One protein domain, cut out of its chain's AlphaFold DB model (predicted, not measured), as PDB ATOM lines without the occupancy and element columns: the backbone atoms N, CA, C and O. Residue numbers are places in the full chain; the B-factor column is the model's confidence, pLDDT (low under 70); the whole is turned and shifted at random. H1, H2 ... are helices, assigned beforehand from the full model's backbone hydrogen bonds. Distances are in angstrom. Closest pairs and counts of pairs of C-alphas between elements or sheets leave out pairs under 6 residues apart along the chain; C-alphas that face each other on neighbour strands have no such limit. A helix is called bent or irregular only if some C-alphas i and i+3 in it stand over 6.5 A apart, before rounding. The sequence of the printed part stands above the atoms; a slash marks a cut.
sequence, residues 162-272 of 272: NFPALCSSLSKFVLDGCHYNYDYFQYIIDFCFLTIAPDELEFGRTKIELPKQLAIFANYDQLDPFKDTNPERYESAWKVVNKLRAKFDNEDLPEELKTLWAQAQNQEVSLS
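Overview. This is residues 162 to 272 of the 272 residues of an uncharacterized protein of Pseudoalteromonas spongiae UST010723-006 (UniProt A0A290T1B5). Three helices, the long H7 with H1 and H3, form a loose bundle, and a crossed pair, H5 and H8, packs on it, H5 on H1 and on H7. Short helices H2 and H4 lie near opposite ends of the bundle, and residues 267 to 272 form a tail after H8. The printed part has 111 residues, with eight named helices, H1 to H8 in chain order, and no named strand; its class is all helix. It is compact, with a radius of gyration of the C-alphas of 13.6 A and spans of 40 by 33 by 25 A.

Along the chain. H7, residues 231 to 248, is the longest helix at 25.2 A, from C-alpha 231 at (34.744, -29.116, -10.655) to C-alpha 248 at (42.184, -6.747, -1.676). H1, residues 162 to 175, begins at (55.066, -5.936, -11.298) and measures 20.0 A; it is irregular, with C-alphas 168 and 171 7.3 A apart. H3, residues 184 to 194, measures 15.7 A, H5, residues 206 to 218, 17.3 A, and H8, residues 255 to 266, 16.9 A. H2, residues 177 to 181, and H4, residues 198 to 202, measure 8.0 A each, and H6, residues 220 to 223, 4.9 A.

Arrangement. H7 is the hub, touching five helices. H3 touches it at a shallow tilt of 19 degrees, the same way; the closest C-alphas, of Phe 193 and Lys 247, are 7.0 A apart. H1 touches it with residues 173 to 175 alone, at 27 degrees, a shallow tilt, opposite ways, with C-alphas 174 and 237 closest at 5.4 A. H1 and H3 touch at a steep tilt of 42 degrees, closest at C-alphas 163 and 192, 5.2 A. H5 touches H8 at a steep tilt of 45 degrees, closest at C-alphas 215 and 264, 4.7 A. H7 and H8, a helical hairpin, only just touch, with 3 pairs of C-alphas within 8 A, closest at C-alphas 248 and 261, 6.7 A. H6 is near H5 and H7. Every O i to N i+4 pair is within hydrogen-bond range in H3, H7 and H8; H1 has 8 of 10, H5 7 of 9, H2 0 of 1 with 0 of 2 O i to N i+3 pairs, and H4 0 of 1 with 1 of 2.

Size, cuts and confidence. The two C-alphas farthest apart, of Asp 199 and Thr 229, are 40.4 A apart. The printed part has no cut and no long link. Its mean pLDDT is 73.3; 36 residues are under 70, among them 169 to 188 and 267 to 272.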
ATOM      1  N   ASN A 162      55.566  -4.695 -11.905       67.25
ATOM      2  CA  ASN A 162      55.066  -5.936 -11.298       67.25
ATOM      3  C   ASN A 162      53.547  -5.925 -11.122       67.25
ATOM      4  O   ASN A 162      52.874  -6.852 -11.567       67.25
ATOM      5  N   PHE A 163      52.987  -4.875 -10.522       71.69
ATOM      6  CA  PHE A 163      51.540  -4.798 -10.335       71.69
ATOM      7  C   PHE A 163      50.783  -4.575 -11.662       71.69
ATOM      8  O   PHE A 163      49.817  -5.300 -11.915       71.69
ATOM      9  N   PRO A 164      51.233  -3.695 -12.584       70.94
ATOM     10  CA  PRO A 164      50.622  -3.583 -13.913       70.94
ATOM     11  C   PRO A 164      50.701  -4.870 -14.757       70.94
ATOM     12  O   PRO A 164      49.740  -5.209 -15.459       70.94
ATOM     13  N   ALA A 165      51.818  -5.610 -14.704       68.62
ATOM     14  CA  ALA A 165      51.962  -6.885 -15.413       68.62
ATOM     15  C   ALA A 165      51.118  -7.996 -14.779       68.62
ATOM     16  O   ALA A 165      50.518  -8.785 -15.518       68.62
ATOM     17  N   LEU A 166      51.014  -8.020 -13.443       73.31
ATOM     18  CA  LEU A 166      50.081  -8.887 -12.729       73.31
ATOM     19  C   LEU A 166      48.660  -8.616 -13.217       73.31
ATOM     20  O   LEU A 166      48.012  -9.548 -13.681       73.31
ATOM     21  N   CYS A 167      48.212  -7.355 -13.209       73.06
ATOM     22  CA  CYS A 167      46.905  -6.965 -13.744       73.06
ATOM     23  C   CYS A 167      46.738  -7.484 -15.176       73.06
ATOM     24  O   CYS A 167      45.838  -8.263 -15.460       73.06
ATOM     25  N   SER A 168      47.664  -7.186 -16.081       70.25
ATOM     26  CA  SER A 168      47.559  -7.612 -17.488       70.25
ATOM     27  C   SER A 168      47.511  -9.144 -17.685       70.25
ATOM     28  O   SER A 168      47.013  -9.627 -18.705       70.25
ATOM     29  N   SER A 169      48.021  -9.923 -16.724       67.31
ATOM     30  CA  SER A 169      48.122 -11.392 -16.789       67.31
ATOM     31  C   SER A 169      47.068 -12.120 -15.939       67.31
ATOM     32  O   SER A 169      46.820 -13.307 -16.141       67.31
ATOM     33  N   LEU A 170      46.395 -11.405 -15.035       67.31
ATOM     34  CA  LEU A 170      45.460 -11.915 -14.026       67.31
ATOM     35  C   LEU A 170      44.219 -12.610 -14.587       67.31
ATOM     36  O   LEU A 170      43.755 -13.601 -14.029       67.31
ATOM     37  N   SER A 171      43.712 -12.151 -15.727       63.06
ATOM     38  CA  SER A 171      42.596 -12.818 -16.404       63.06
ATOM     39  C   SER A 171      42.975 -14.207 -16.923       63.06
ATOM     40  O   SER A 171      42.145 -15.109 -16.895       63.06
ATOM     41  N   LYS A 172      44.232 -14.416 -17.336       63.41
ATOM     42  CA  LYS A 172      44.724 -15.736 -17.754       63.41
ATOM     43  C   LYS A 172      44.853 -16.673 -16.559       63.41
ATOM     44  O   LYS A 172      44.491 -17.835 -16.681       63.41
ATOM     45  N   PHE A 173      45.252 -16.153 -15.394       62.16
ATOM     46  CA  PHE A 173      45.329 -16.936 -14.157       62.16
ATOM     47  C   PHE A 173      44.000 -17.528 -13.719       62.16
ATOM     48  O   PHE A 173      43.994 -18.625 -13.192       62.16
ATOM     49  N   VAL A 174      42.895 -16.817 -13.934       62.19
ATOM     50  CA  VAL A 174      41.551 -17.245 -13.508       62.19
ATOM     51  C   VAL A 174      40.789 -17.988 -14.611       62.19
ATOM     52  O   VAL A 174      39.756 -18.617 -14.367       62.19
ATOM     53  N   LEU A 175      41.299 -17.961 -15.843       59.22
ATOM     54  CA  LEU A 175      40.631 -18.564 -16.991       59.22
ATOM     55  C   LEU A 175      41.411 -19.702 -17.637       59.22
ATOM     56  O   LEU A 175      40.804 -20.400 -18.437       59.22
ATOM     57  N   ASP A 176      42.680 -19.954 -17.317       62.62
ATOM     58  CA  ASP A 176      43.492 -20.973 -17.995       62.62
ATOM     59  C   ASP A 176      43.968 -22.086 -17.046       62.62
ATOM     60  O   ASP A 176      44.656 -21.849 -16.056       62.62
ATOM     61  N   GLY A 177      43.590 -23.323 -17.382       56.41
ATOM     62  CA  GLY A 177      43.756 -24.526 -16.563       56.41
ATOM     63  C   GLY A 177      45.203 -24.882 -16.221       56.41
ATOM     64  O   GLY A 177      45.455 -25.453 -15.163       56.41
ATOM     65  N   CYS A 178      46.159 -24.546 -17.092       57.47
ATOM     66  CA  CYS A 178      47.565 -24.900 -16.891       57.47
ATOM     67  C   CYS A 178      48.238 -24.102 -15.763       57.47
ATOM     68  O   CYS A 178      49.217 -24.570 -15.187       57.47
ATOM     69  N   HIS A 179      47.691 -22.942 -15.388       56.56
ATOM     70  CA  HIS A 179      48.298 -22.065 -14.386       56.56
ATOM     71  C   HIS A 179      47.950 -22.460 -12.942       56.56
ATOM     72  O   HIS A 179      48.522 -21.920 -12.001       56.56
ATOM     73  N   TYR A 180      47.039 -23.411 -12.733       57.94
ATOM     74  CA  TYR A 180      46.596 -23.792 -11.390       57.94
ATOM     75  C   TYR A 180      47.457 -24.839 -10.691       57.94
ATOM     76  O   TYR A 180      47.372 -24.990  -9.475       57.94
ATOM     77  N   ASN A 181      48.267 -25.573 -11.451       55.03
ATOM     78  CA  ASN A 181      49.036 -26.701 -10.926       55.03
ATOM     79  C   ASN A 181      50.313 -26.274 -10.197       55.03
ATOM     80  O   ASN A 181      51.005 -27.121  -9.638       55.03
ATOM     81  N   TYR A 182      50.642 -24.981 -10.213       59.16
ATOM     82  CA  TYR A 182      51.941 -24.506  -9.772       59.16
ATOM     83  C   TYR A 182      51.825 -23.476  -8.650       59.16
ATOM     84  O   TYR A 182      51.386 -22.342  -8.854       59.16
ATOM     85  N   ASP A 183      52.292 -23.861  -7.460       60.06
ATOM     86  CA  ASP A 183      52.262 -23.033  -6.248       60.06
ATOM     87  C   ASP A 183      53.009 -21.700  -6.406       60.06
ATOM     88  O   ASP A 183      52.695 -20.732  -5.717       60.06
ATOM     89  N   TYR A 184      53.951 -21.593  -7.349       61.88
ATOM     90  CA  TYR A 184      54.723 -20.366  -7.565       61.88
ATOM     91  C   TYR A 184      53.857 -19.157  -7.962       61.88
ATOM     92  O   TYR A 184      54.188 -18.025  -7.609       61.88
ATOM     93  N   PHE A 185      52.717 -19.351  -8.637       64.94
ATOM     94  CA  PHE A 185      51.835 -18.229  -8.991       64.94
ATOM     95  C   PHE A 185      51.235 -17.552  -7.764       64.94
ATOM     96  O   PHE A 185      51.006 -16.340  -7.755       64.94
ATOM     97  N   GLN A 186      51.050 -18.316  -6.689       67.00
ATOM     98  CA  GLN A 186      50.612 -17.775  -5.416       67.00
ATOM     99  C   GLN A 186      51.651 -16.817  -4.811       67.00
ATOM    100  O   GLN A 186      51.250 -15.862  -4.145       67.00
ATOM    101  N   TYR A 187      52.945 -17.048  -5.053       63.66
ATOM    102  CA  TYR A 187      54.035 -16.185  -4.593       63.66
ATOM    103  C   TYR A 187      54.110 -14.878  -5.380       63.66
ATOM    104  O   TYR A 187      54.330 -13.825  -4.786       63.66
ATOM    105  N   ILE A 188      53.872 -14.928  -6.693       68.56
ATOM    106  CA  ILE A 188      53.835 -13.728  -7.541       68.56
ATOM    107  C   ILE A 188      52.704 -12.803  -7.082       68.56
ATOM    108  O   ILE A 188      52.919 -11.606  -6.916       68.56
ATOM    109  N   ILE A 189      51.524 -13.360  -6.784       71.81
ATOM    110  CA  ILE A 189      50.408 -12.593  -6.214       71.81
ATOM    111  C   ILE A 189      50.819 -11.938  -4.887       71.81
ATOM    112  O   ILE A 189      50.602 -10.744  -4.703       71.81
ATOM    113  N   ASP A 190      51.424 -12.687  -3.961       67.88
ATOM    114  CA  ASP A 190      51.842 -12.125  -2.669       67.88
ATOM    115  C   ASP A 190      52.843 -10.980  -2.835       67.88
ATOM    116  O   ASP A 190      52.666  -9.923  -2.226       67.88
ATOM    117  N   PHE A 191      53.851 -11.183  -3.686       66.00
ATOM    118  CA  PHE A 191      54.888 -10.203  -3.967       66.00
ATOM    119  C   PHE A 191      54.297  -8.923  -4.564       66.00
ATOM    120  O   PHE A 191      54.470  -7.857  -3.986       66.00
ATOM    121  N   CYS A 192      53.526  -9.017  -5.650       72.94
ATOM    122  CA  CYS A 192      52.991  -7.844  -6.346       72.94
ATOM    123  C   CYS A 192      52.083  -6.965  -5.472       72.94
ATOM    124  O   CYS A 192      52.084  -5.747  -5.621       72.94
ATOM    125  N   PHE A 193      51.295  -7.559  -4.570       71.44
ATOM    126  CA  PHE A 193      50.407  -6.799  -3.682       71.44
ATOM    127  C   PHE A 193      51.132  -6.170  -2.500       71.44
ATOM    128  O   PHE A 193      50.753  -5.090  -2.060       71.44
ATOM    129  N   LEU A 194      52.168  -6.825  -1.972       66.62
ATOM    130  CA  LEU A 194      52.967  -6.251  -0.887       66.62
ATOM    131  C   LEU A 194      53.818  -5.075  -1.351       66.62
ATOM    132  O   LEU A 194      54.335  -4.331  -0.519       66.62
ATOM    133  N   THR A 195      53.967  -4.921  -2.660       62.25
ATOM    134  CA  THR A 195      54.904  -3.982  -3.240       62.25
ATOM    135  C   THR A 195      54.268  -2.896  -4.097       62.25
ATOM    136  O   THR A 195      54.990  -2.038  -4.597       62.25
ATOM    137  N   ILE A 196      52.946  -2.909  -4.260       72.94
ATOM    138  CA  ILE A 196      52.228  -1.934  -5.079       72.94
ATOM    139  C   ILE A 196      52.503  -0.496  -4.616       72.94
ATOM    140  O   ILE A 196      52.326  -0.157  -3.443       72.94
ATOM    141  N   ALA A 197      52.906   0.364  -5.553       70.69
ATOM    142  CA  ALA A 197      53.030   1.796  -5.303       70.69
ATOM    143  C   ALA A 197      51.777   2.549  -5.800       70.69
ATOM    144  O   ALA A 197      51.197   2.163  -6.819       70.69
ATOM    145  N   PRO A 198      51.332   3.626  -5.119       70.25
ATOM    146  CA  PRO A 198      50.119   4.355  -5.509       70.25
ATOM    147  C   PRO A 198      50.124   4.876  -6.957       70.25
ATOM    148  O   PRO A 198      49.085   4.909  -7.612       70.25
ATOM    149  N   ASP A 199      51.288   5.251  -7.488       72.12
ATOM    150  CA  ASP A 199      51.459   5.766  -8.849       72.12
ATOM    151  C   ASP A 199      51.363   4.684  -9.942       72.12
ATOM    152  O   ASP A 199      51.087   5.007 -11.102       72.12
ATOM    153  N   GLU A 200      51.496   3.399  -9.598       73.94
ATOM    154  CA  GLU A 200      51.362   2.284 -10.551       73.94
ATOM    155  C   GLU A 200      49.917   2.062 -11.019       73.94
ATOM    156  O   GLU A 200      49.690   1.544 -12.118       73.94
ATOM    157  N   LEU A 201      48.931   2.494 -10.227       73.50
ATOM    158  CA  LEU A 201      47.512   2.441 -10.600       73.50
ATOM    159  C   LEU A 201      47.221   3.288 -11.840       73.50
ATOM    160  O   LEU A 201      46.315   2.983 -12.620       73.50
ATOM    161  N   GLU A 202      48.041   4.318 -12.057       70.62
ATOM    162  CA  GLU A 202      47.892   5.243 -13.164       70.62
ATOM    163  C   GLU A 202      48.712   4.848 -14.410       70.62
ATOM    164  O   GLU A 202      48.627   5.513 -15.448       70.62
ATOM    165  N   PHE A 203      49.488   3.762 -14.339       69.25
ATOM    166  CA  PHE A 203      50.410   3.349 -15.393       69.25
ATOM    167  C   PHE A 203      49.736   2.482 -16.472       69.25
ATOM    168  O   PHE A 203      49.029   1.516 -16.188       69.25
ATOM    169  N   GLY A 204      50.004   2.780 -17.749       73.31
ATOM    170  CA  GLY A 204      49.627   1.921 -18.877       73.31
ATOM    171  C   GLY A 204      48.123   1.616 -18.982       73.31
ATOM    172  O   GLY A 204      47.283   2.514 -18.928       73.31
ATOM    173  N   ARG A 205      47.778   0.337 -19.196       72.38
ATOM    174  CA  ARG A 205      46.383  -0.133 -19.320       72.38
ATOM    175  C   ARG A 205      45.709  -0.419 -17.976       72.38
ATOM    176  O   ARG A 205      44.508  -0.687 -17.966       72.38
ATOM    177  N   THR A 206      46.436  -0.311 -16.862       75.31
ATOM    178  CA  THR A 206      45.950  -0.646 -15.517       75.31
ATOM    179  C   THR A 206      44.659   0.094 -15.179       75.31
ATOM    180  O   THR A 206      43.690  -0.554 -14.803       75.31
ATOM    181  N   LYS A 207      44.562   1.404 -15.456       74.38
ATOM    182  CA  LYS A 207      43.334   2.197 -15.223       74.38
ATOM    183  C   LYS A 207      42.068   1.624 -15.869       74.38
ATOM    184  O   LYS A 207      40.965   1.868 -15.391       74.38
ATOM    185  N   ILE A 208      42.215   0.924 -16.993       74.19
ATOM    186  CA  ILE A 208      41.098   0.391 -17.782       74.19
ATOM    187  C   ILE A 208      40.837  -1.075 -17.425       74.19
ATOM    188  O   ILE A 208      39.685  -1.504 -17.358       74.19
ATOM    189  N   GLU A 209      41.898  -1.858 -17.241       77.00
ATOM    190  CA  GLU A 209      41.809  -3.306 -17.039       77.00
ATOM    191  C   GLU A 209      41.538  -3.680 -15.579       77.00
ATOM    192  O   GLU A 209      40.747  -4.589 -15.331       77.00
ATOM    193  N   LEU A 210      42.114  -2.948 -14.621       82.06
ATOM    194  CA  LEU A 210      41.979  -3.234 -13.195       82.06
ATOM    195  C   LEU A 210      40.513  -3.207 -12.729       82.06
ATOM    196  O   LEU A 210      40.090  -4.204 -12.151       82.06
ATOM    197  N   PRO A 211      39.679  -2.185 -13.031       82.38
ATOM    198  CA  PRO A 211      38.272  -2.208 -12.619       82.38
ATOM    199  C   PRO A 211      37.508  -3.433 -13.144       82.38
ATOM    200  O   PRO A 211      36.719  -4.034 -12.418       82.38
ATOM    201  N   LYS A 212      37.786  -3.856 -14.387       78.69
ATOM    202  CA  LYS A 212      37.166  -5.052 -14.981       78.69
ATOM    203  C   LYS A 212      37.587  -6.324 -14.251       78.69
ATOM    204  O   LYS A 212      36.764  -7.202 -14.024       78.69
ATOM    205  N   GLN A 213      38.859  -6.422 -13.878       80.50
ATOM    206  CA  GLN A 213      39.394  -7.572 -13.149       80.50
ATOM    207  C   GLN A 213      38.842  -7.650 -11.732       80.50
ATOM    208  O   GLN A 213      38.413  -8.719 -11.312       80.50
ATOM    209  N   LEU A 214      38.769  -6.517 -11.029       84.88
ATOM    210  CA  LEU A 214      38.145  -6.443  -9.710       84.88
ATOM    211  C   LEU A 214      36.680  -6.886  -9.770       84.88
ATOM    212  O   LEU A 214      36.260  -7.677  -8.931       84.88
ATOM    213  N   ALA A 215      35.924  -6.457 -10.785       81.75
ATOM    214  CA  ALA A 215      34.540  -6.892 -10.972       81.75
ATOM    215  C   ALA A 215      34.431  -8.409 -11.211       81.75
ATOM    216  O   ALA A 215      33.557  -9.055 -10.629       81.75
ATOM    217  N   ILE A 216      35.341  -8.992 -12.008       79.94
ATOM    218  CA  ILE A 216      35.427 -10.448 -12.208       79.94
ATOM    219  C   ILE A 216      35.710 -11.155 -10.880       79.94
ATOM    220  O   ILE A 216      35.015 -12.111 -10.552       79.94
ATOM    221  N   PHE A 217      36.685 -10.697 -10.090       83.50
ATOM    222  CA  PHE A 217      37.018 -11.341  -8.815       83.50
ATOM    223  C   PHE A 217      35.906 -11.193  -7.787       83.50
ATOM    224  O   PHE A 217      35.582 -12.165  -7.109       83.50
ATOM    225  N   ALA A 218      35.281 -10.020  -7.679       84.88
ATOM    226  CA  ALA A 218      34.152  -9.799  -6.783       84.88
ATOM    227  C   ALA A 218      32.992 -10.755  -7.100       84.88
ATOM    228  O   ALA A 218      32.418 -11.346  -6.190       84.88
ATOM    229  N   ASN A 219      32.738 -11.020  -8.385       83.25
ATOM    230  CA  ASN A 219      31.556 -11.751  -8.844       83.25
ATOM    231  C   ASN A 219      31.855 -13.138  -9.436       83.25
ATOM    232  O   ASN A 219      30.992 -13.728 -10.084       83.25
ATOM    233  N   TYR A 220      33.056 -13.680  -9.210       81.94
ATOM    234  CA  TYR A 220      33.521 -14.905  -9.871       81.94
ATOM    235  C   TYR A 220      32.549 -16.086  -9.725       81.94
ATOM    236  O   TYR A 220      32.288 -16.788 -10.693       81.94
ATOM    237  N   ASP A 221      31.909 -16.228  -8.562       80.31
ATOM    238  CA  ASP A 221      30.885 -17.249  -8.289       80.31
ATOM    239  C   ASP A 221      29.733 -17.318  -9.295       80.31
ATOM    240  O   ASP A 221      29.127 -18.381  -9.454       80.31
ATOM    241  N   GLN A 222      29.384 -16.171  -9.882       79.00
ATOM    242  CA  GLN A 222      28.279 -16.001 -10.826       79.00
ATOM    243  C   GLN A 222      28.758 -16.038 -12.282       79.00
ATOM    244  O   GLN A 222      27.962 -16.271 -13.187       79.00
ATOM    245  N   LEU A 223      30.049 -15.778 -12.502       74.62
ATOM    246  CA  LEU A 223      30.657 -15.627 -13.821       74.62
ATOM    247  C   LEU A 223      31.426 -16.871 -14.273       74.62
ATOM    248  O   LEU A 223      31.816 -16.940 -15.438       74.62
ATOM    249  N   ASP A 224      31.682 -17.820 -13.372       72.69
ATOM    250  CA  ASP A 224      32.524 -18.977 -13.658       72.69
ATOM    251  C   ASP A 224      31.857 -19.937 -14.666       72.69
ATOM    252  O   ASP A 224      30.839 -20.561 -14.351       72.69
ATOM    253  N   PRO A 225      32.437 -20.129 -15.867       67.38
ATOM    254  CA  PRO A 225      31.888 -21.043 -16.864       67.38
ATOM    255  C   PRO A 225      32.113 -22.537 -16.531       67.38
ATOM    256  O   PRO A 225      31.633 -23.410 -17.261       67.38
ATOM    257  N   PHE A 226      32.844 -22.856 -15.457       69.94
ATOM    258  CA  PHE A 226      33.279 -24.205 -15.081       69.94
ATOM    259  C   PHE A 226      32.600 -24.784 -13.839       69.94
ATOM    260  O   PHE A 226      32.721 -25.990 -13.623       69.94
ATOM    261  N   LYS A 227      31.850 -23.980 -13.072       71.38
ATOM    262  CA  LYS A 227      31.213 -24.368 -11.795       71.38
ATOM    263  C   LYS A 227      30.424 -25.682 -11.855       71.38
ATOM    264  O   LYS A 227      30.481 -26.468 -10.916       71.38
ATOM    265  N   ASP A 228      29.795 -25.957 -12.998       78.00
ATOM    266  CA  ASP A 228      28.987 -27.163 -13.219       78.00
ATOM    267  C   ASP A 228      29.544 -28.097 -14.310       78.00
ATOM    268  O   ASP A 228      28.969 -29.149 -14.588       78.00
ATOM    269  N   THR A 229      30.654 -27.727 -14.959       79.69
ATOM    270  CA  THR A 229      31.207 -28.474 -16.106       79.69
ATOM    271  C   THR A 229      32.584 -29.073 -15.834       79.69
ATOM    272  O   THR A 229      32.932 -30.089 -16.437       79.69
ATOM    273  N   ASN A 230      33.368 -28.488 -14.925       78.00
ATOM    274  CA  ASN A 230      34.679 -28.991 -14.527       78.00
ATOM    275  C   ASN A 230      34.996 -28.595 -13.065       78.00
ATOM    276  O   ASN A 230      35.624 -27.557 -12.837       78.00
ATOM    277  N   PRO A 231      34.583 -29.418 -12.080       79.56
ATOM    278  CA  PRO A 231      34.744 -29.116 -10.655       79.56
ATOM    279  C   PRO A 231      36.199 -28.946 -10.200       79.56
ATOM    280  O   PRO A 231      36.488 -28.058  -9.407       79.56
ATOM    281  N   GLU A 232      37.134 -29.743 -10.726       74.75
ATOM    282  CA  GLU A 232      38.559 -29.637 -10.367       74.75
ATOM    283  C   GLU A 232      39.149 -28.290 -10.804       74.75
ATOM    284  O   GLU A 232      39.903 -27.645 -10.065       74.75
ATOM    285  N   ARG A 233      38.767 -27.821 -11.998       72.25
ATOM    286  CA  ARG A 233      39.143 -26.492 -12.487       72.25
ATOM    287  C   ARG A 233      38.475 -25.383 -11.679       72.25
ATOM    288  O   ARG A 233      39.149 -24.406 -11.366       72.25
ATOM    289  N   TYR A 234      37.197 -25.552 -11.337       76.12
ATOM    290  CA  TYR A 234      36.465 -24.620 -10.480       76.12
ATOM    291  C   TYR A 234      37.182 -24.442  -9.139       76.12
ATOM    292  O   TYR A 234      37.579 -23.333  -8.799       76.12
ATOM    293  N   GLU A 235      37.454 -25.531  -8.411       77.12
ATOM    294  CA  GLU A 235      38.144 -25.483  -7.114       77.12
ATOM    295  C   GLU A 235      39.518 -24.811  -7.198       77.12
ATOM    296  O   GLU A 235      39.934 -24.075  -6.301       77.12
ATOM    297  N   SER A 236      40.230 -25.058  -8.291       72.81
ATOM    298  CA  SER A 236      41.559 -24.514  -8.523       72.81
ATOM    299  C   SER A 236      41.544 -23.005  -8.763       72.81
ATOM    300  O   SER A 236      42.272 -22.260  -8.101       72.81
ATOM    301  N   ALA A 237      40.663 -22.534  -9.646       75.31
ATOM    302  CA  ALA A 237      40.472 -21.109  -9.879       75.31
ATOM    303  C   ALA A 237      39.929 -20.400  -8.633       75.31
ATOM    304  O   ALA A 237      40.371 -19.303  -8.285       75.31
ATOM    305  N   TRP A 238      39.051 -21.077  -7.890       80.94
ATOM    306  CA  TRP A 238      38.489 -20.602  -6.633       80.94
ATOM    307  C   TRP A 238      39.561 -20.305  -5.575       80.94
ATOM    308  O   TRP A 238      39.478 -19.290  -4.877       80.94
ATOM    309  N   LYS A 239      40.608 -21.138  -5.474       78.19
ATOM    310  CA  LYS A 239      41.757 -20.884  -4.580       78.19
ATOM    311  C   LYS A 239      42.462 -19.574  -4.928       78.19
ATOM    312  O   LYS A 239      42.720 -18.764  -4.038       78.19
ATOM    313  N   VAL A 240      42.744 -19.351  -6.214       76.69
ATOM    314  CA  VAL A 240      43.425 -18.137  -6.694       76.69
ATOM    315  C   VAL A 240      42.561 -16.900  -6.451       76.69
ATOM    316  O   VAL A 240      43.038 -15.913  -5.890       76.69
ATOM    317  N   VAL A 241      41.275 -16.969  -6.800       80.44
ATOM    318  CA  VAL A 241      40.324 -15.863  -6.624       80.44
ATOM    319  C   VAL A 241      40.170 -15.482  -5.156       80.44
ATOM    320  O   VAL A 241      40.256 -14.300  -4.827       80.44
ATOM    321  N   ASN A 242      40.007 -16.446  -4.248       83.88
ATOM    322  CA  ASN A 242      39.894 -16.127  -2.823       83.88
ATOM    323  C   ASN A 242      41.190 -15.575  -2.238       83.88
ATOM    324  O   ASN A 242      41.136 -14.693  -1.383       83.88
ATOM    325  N   LYS A 243      42.352 -16.034  -2.719       79.75
ATOM    326  CA  LYS A 243      43.629 -15.439  -2.324       79.75
ATOM    327  C   LYS A 243      43.705 -13.970  -2.749       79.75
ATOM    328  O   LYS A 243      44.083 -13.132  -1.939       79.75
ATOM    329  N   LEU A 244      43.303 -13.650  -3.980       81.19
ATOM    330  CA  LEU A 244      43.252 -12.271  -4.473       81.19
ATOM    331  C   LEU A 244      42.267 -11.414  -3.675       81.19
ATOM    332  O   LEU A 244      42.637 -10.326  -3.248       81.19
ATOM    333  N   ARG A 245      41.053 -11.913  -3.408       86.50
ATOM    334  CA  ARG A 245      40.063 -11.229  -2.554       86.50
ATOM    335  C   ARG A 245      40.648 -10.903  -1.182       86.50
ATOM    336  O   ARG A 245      40.657  -9.744  -0.792       86.50
ATOM    337  N   ALA A 246      41.259 -11.888  -0.523       85.38
ATOM    338  CA  ALA A 246      41.904 -11.687   0.771       85.38
ATOM    339  C   ALA A 246      43.038 -10.647   0.722       85.38
ATOM    340  O   ALA A 246      43.279  -9.956   1.709       85.38
ATOM    341  N   LYS A 247      43.738 -10.509  -0.414       84.19
ATOM    342  CA  LYS A 247      44.714  -9.427  -0.606       84.19
ATOM    343  C   LYS A 247      44.054  -8.071  -0.766       84.19
ATOM    344  O   LYS A 247      44.566  -7.125  -0.183       84.19
ATOM    345  N   PHE A 248      42.953  -7.981  -1.507       82.56
ATOM    346  CA  PHE A 248      42.184  -6.747  -1.676       82.56
ATOM    347  C   PHE A 248      41.442  -6.303  -0.403       82.56
ATOM    348  O   PHE A 248      41.218  -5.112  -0.212       82.56
ATOM    349  N   ASP A 249      41.130  -7.239   0.492       83.31
ATOM    350  CA  ASP A 249      40.548  -6.967   1.810       83.31
ATOM    351  C   ASP A 249      41.605  -6.579   2.873       83.31
ATOM    352  O   ASP A 249      41.261  -6.333   4.029       83.31
ATOM    353  N   ASN A 250      42.897  -6.530   2.519       79.69
ATOM    354  CA  ASN A 250      43.980  -6.196   3.449       79.69
ATOM    355  C   ASN A 250      44.050  -4.680   3.741       79.69
ATOM    356  O   ASN A 250      43.920  -3.844   2.847       79.69
ATOM    357  N   GLU A 251      44.323  -4.316   4.997       66.62
ATOM    358  CA  GLU A 251      44.391  -2.926   5.471       66.62
ATOM    359  C   GLU A 251      45.570  -2.123   4.888       66.62
ATOM    360  O   GLU A 251      45.488  -0.897   4.805       66.62
ATOM    361  N   ASP A 252      46.636  -2.789   4.434       78.38
ATOM    362  CA  ASP A 252      47.886  -2.153   3.981       78.38
ATOM    363  C   ASP A 252      47.865  -1.634   2.524       78.38
ATOM    364  O   ASP A 252      48.887  -1.165   2.021       78.38
ATOM    365  N   LEU A 253      46.737  -1.730   1.813       81.69
ATOM    366  CA  LEU A 253      46.654  -1.306   0.409       81.69
ATOM    367  C   LEU A 253      46.606   0.222   0.239       81.69
ATOM    368  O   LEU A 253      46.072   0.916   1.109       81.69
ATOM    369  N   PRO A 254      47.050   0.754  -0.919       83.25
ATOM    370  CA  PRO A 254      46.766   2.135  -1.306       83.25
ATOM    371  C   PRO A 254      45.259   2.438  -1.264       83.25
ATOM    372  O   PRO A 254      44.441   1.620  -1.696       83.25
ATOM    373  N   GLU A 255      44.883   3.617  -0.765       84.69
ATOM    374  CA  GLU A 255      43.475   4.007  -0.575       84.69
ATOM    375  C   GLU A 255      42.674   4.030  -1.883       84.69
ATOM    376  O   GLU A 255      41.496   3.660  -1.915       84.69
ATOM    377  N   GLU A 256      43.313   4.401  -2.993       85.44
ATOM    378  CA  GLU A 256      42.689   4.343  -4.311       85.44
ATOM    379  C   GLU A 256      42.281   2.907  -4.675       85.44
ATOM    380  O   GLU A 256      41.185   2.682  -5.192       85.44
ATOM    381  N   LEU A 257      43.119   1.917  -4.347       84.94
ATOM    382  CA  LEU A 257      42.835   0.511  -4.625       84.94
ATOM    383  C   LEU A 257      41.711  -0.028  -3.735       84.94
ATOM    384  O   LEU A 257      40.837  -0.740  -4.231       84.94
ATOM    385  N   LYS A 258      41.684   0.360  -2.452       87.88
ATOM    386  CA  LYS A 258      40.575   0.035  -1.537       87.88
ATOM    387  C   LYS A 258      39.248   0.577  -2.057       87.88
ATOM    388  O   LYS A 258      38.239  -0.125  -2.047       87.88
ATOM    389  N   THR A 259      39.260   1.810  -2.563       88.06
ATOM    390  CA  THR A 259      38.073   2.451  -3.138       88.06
ATOM    391  C   THR A 259      37.571   1.691  -4.365       88.06
ATOM    392  O   THR A 259      36.381   1.387  -4.456       88.06
ATOM    393  N   LEU A 260      38.467   1.341  -5.295       87.88
ATOM    394  CA  LEU A 260      38.117   0.556  -6.484       87.88
ATOM    395  C   LEU A 260      37.589  -0.838  -6.120       87.88
ATOM    396  O   LEU A 260      36.635  -1.315  -6.737       87.88
ATOM    397  N   TRP A 261      38.172  -1.481  -5.107       90.56
ATOM    398  CA  TRP A 261      37.723  -2.788  -4.639       90.56
ATOM    399  C   TRP A 261      36.318  -2.739  -4.031       90.56
ATOM    400  O   TRP A 261      35.442  -3.496  -4.451       90.56
ATOM    401  N   ALA A 262      36.062  -1.781  -3.137       88.69
ATOM    402  CA  ALA A 262      34.737  -1.573  -2.560       88.69
ATOM    403  C   ALA A 262      33.679  -1.272  -3.638       88.69
ATOM    404  O   ALA A 262      32.537  -1.719  -3.539       88.69
ATOM    405  N   GLN A 263      34.038  -0.541  -4.699       89.06
ATOM    406  CA  GLN A 263      33.139  -0.315  -5.833       89.06
ATOM    407  C   GLN A 263      32.828  -1.613  -6.584       89.06
ATOM    408  O   GLN A 263      31.664  -1.874  -6.877       89.06
ATOM    409  N   ALA A 264      33.838  -2.438  -6.862       87.69
ATOM    410  CA  ALA A 264      33.667  -3.694  -7.587       87.69
ATOM    411  C   ALA A 264      32.776  -4.705  -6.844       87.69
ATOM    412  O   ALA A 264      31.994  -5.408  -7.479       87.69
ATOM    413  N   GLN A 265      32.849  -4.745  -5.510       87.00
ATOM    414  CA  GLN A 265      31.981  -5.582  -4.670       87.00
ATOM    415  C   GLN A 265      30.505  -5.153  -4.703       87.00
ATOM    416  O   GLN A 265      29.624  -5.973  -4.462       87.00
ATOM    417  N   ASN A 266      30.235  -3.879  -5.001       81.44
ATOM    418  CA  ASN A 266      28.891  -3.300  -5.015       81.44
ATOM    419  C   ASN A 266      28.287  -3.174  -6.427       81.44
ATOM    420  O   ASN A 266      27.140  -2.746  -6.561       81.44
ATOM    421  N   GLN A 267      29.036  -3.501  -7.485       69.00
ATOM    422  CA  GLN A 267      28.540  -3.471  -8.862       69.00
ATOM    423  C   GLN A 267      27.913  -4.815  -9.245       69.00
ATOM    424  O   GLN A 267      28.588  -5.843  -9.250       69.00
ATOM    425  N   GLU A 268      26.639  -4.793  -9.646       57.78
ATOM    426  CA  GLU A 268      26.042  -5.900 -10.398       57.78
ATOM    427  C   GLU A 268      26.726  -5.992 -11.770       57.78
ATOM    428  O   GLU A 268      26.798  -5.010 -12.517       57.78
ATOM    429  N   VAL A 269      27.259  -7.165 -12.114       52.50
ATOM    430  CA  VAL A 269      27.983  -7.346 -13.378       52.50
ATOM    431  C   VAL A 269      26.992  -7.438 -14.534       52.50
ATOM    432  O   VAL A 269      26.398  -8.482 -14.784       52.50
ATOM    433  N   SER A 270      26.858  -6.348 -15.287       46.69
ATOM    434  CA  SER A 270      26.260  -6.375 -16.623       46.69
ATOM    435  C   SER A 270      27.328  -6.780 -17.637       46.69
ATOM    436  O   SER A 270      28.186  -5.975 -17.998       46.69
ATOM    437  N   LEU A 271      27.280  -8.027 -18.111       41.34
ATOM    438  CA  LEU A 271      28.072  -8.498 -19.251       41.34
ATOM    439  C   LEU A 271      27.469  -7.944 -20.556       41.34
ATOM    440  O   LEU A 271      26.766  -8.657 -21.269       41.34
ATOM    441  N   SER A 272      27.696  -6.659 -20.836       37.16
ATOM    442  CA  SER A 272      27.388  -6.035 -22.134       37.16
ATOM    443  C   SER A 272      28.647  -5.830 -22.959       37.16
ATOM    444  O   SER A 272      29.590  -5.223 -22.397       37.16
TER     445      SER A 272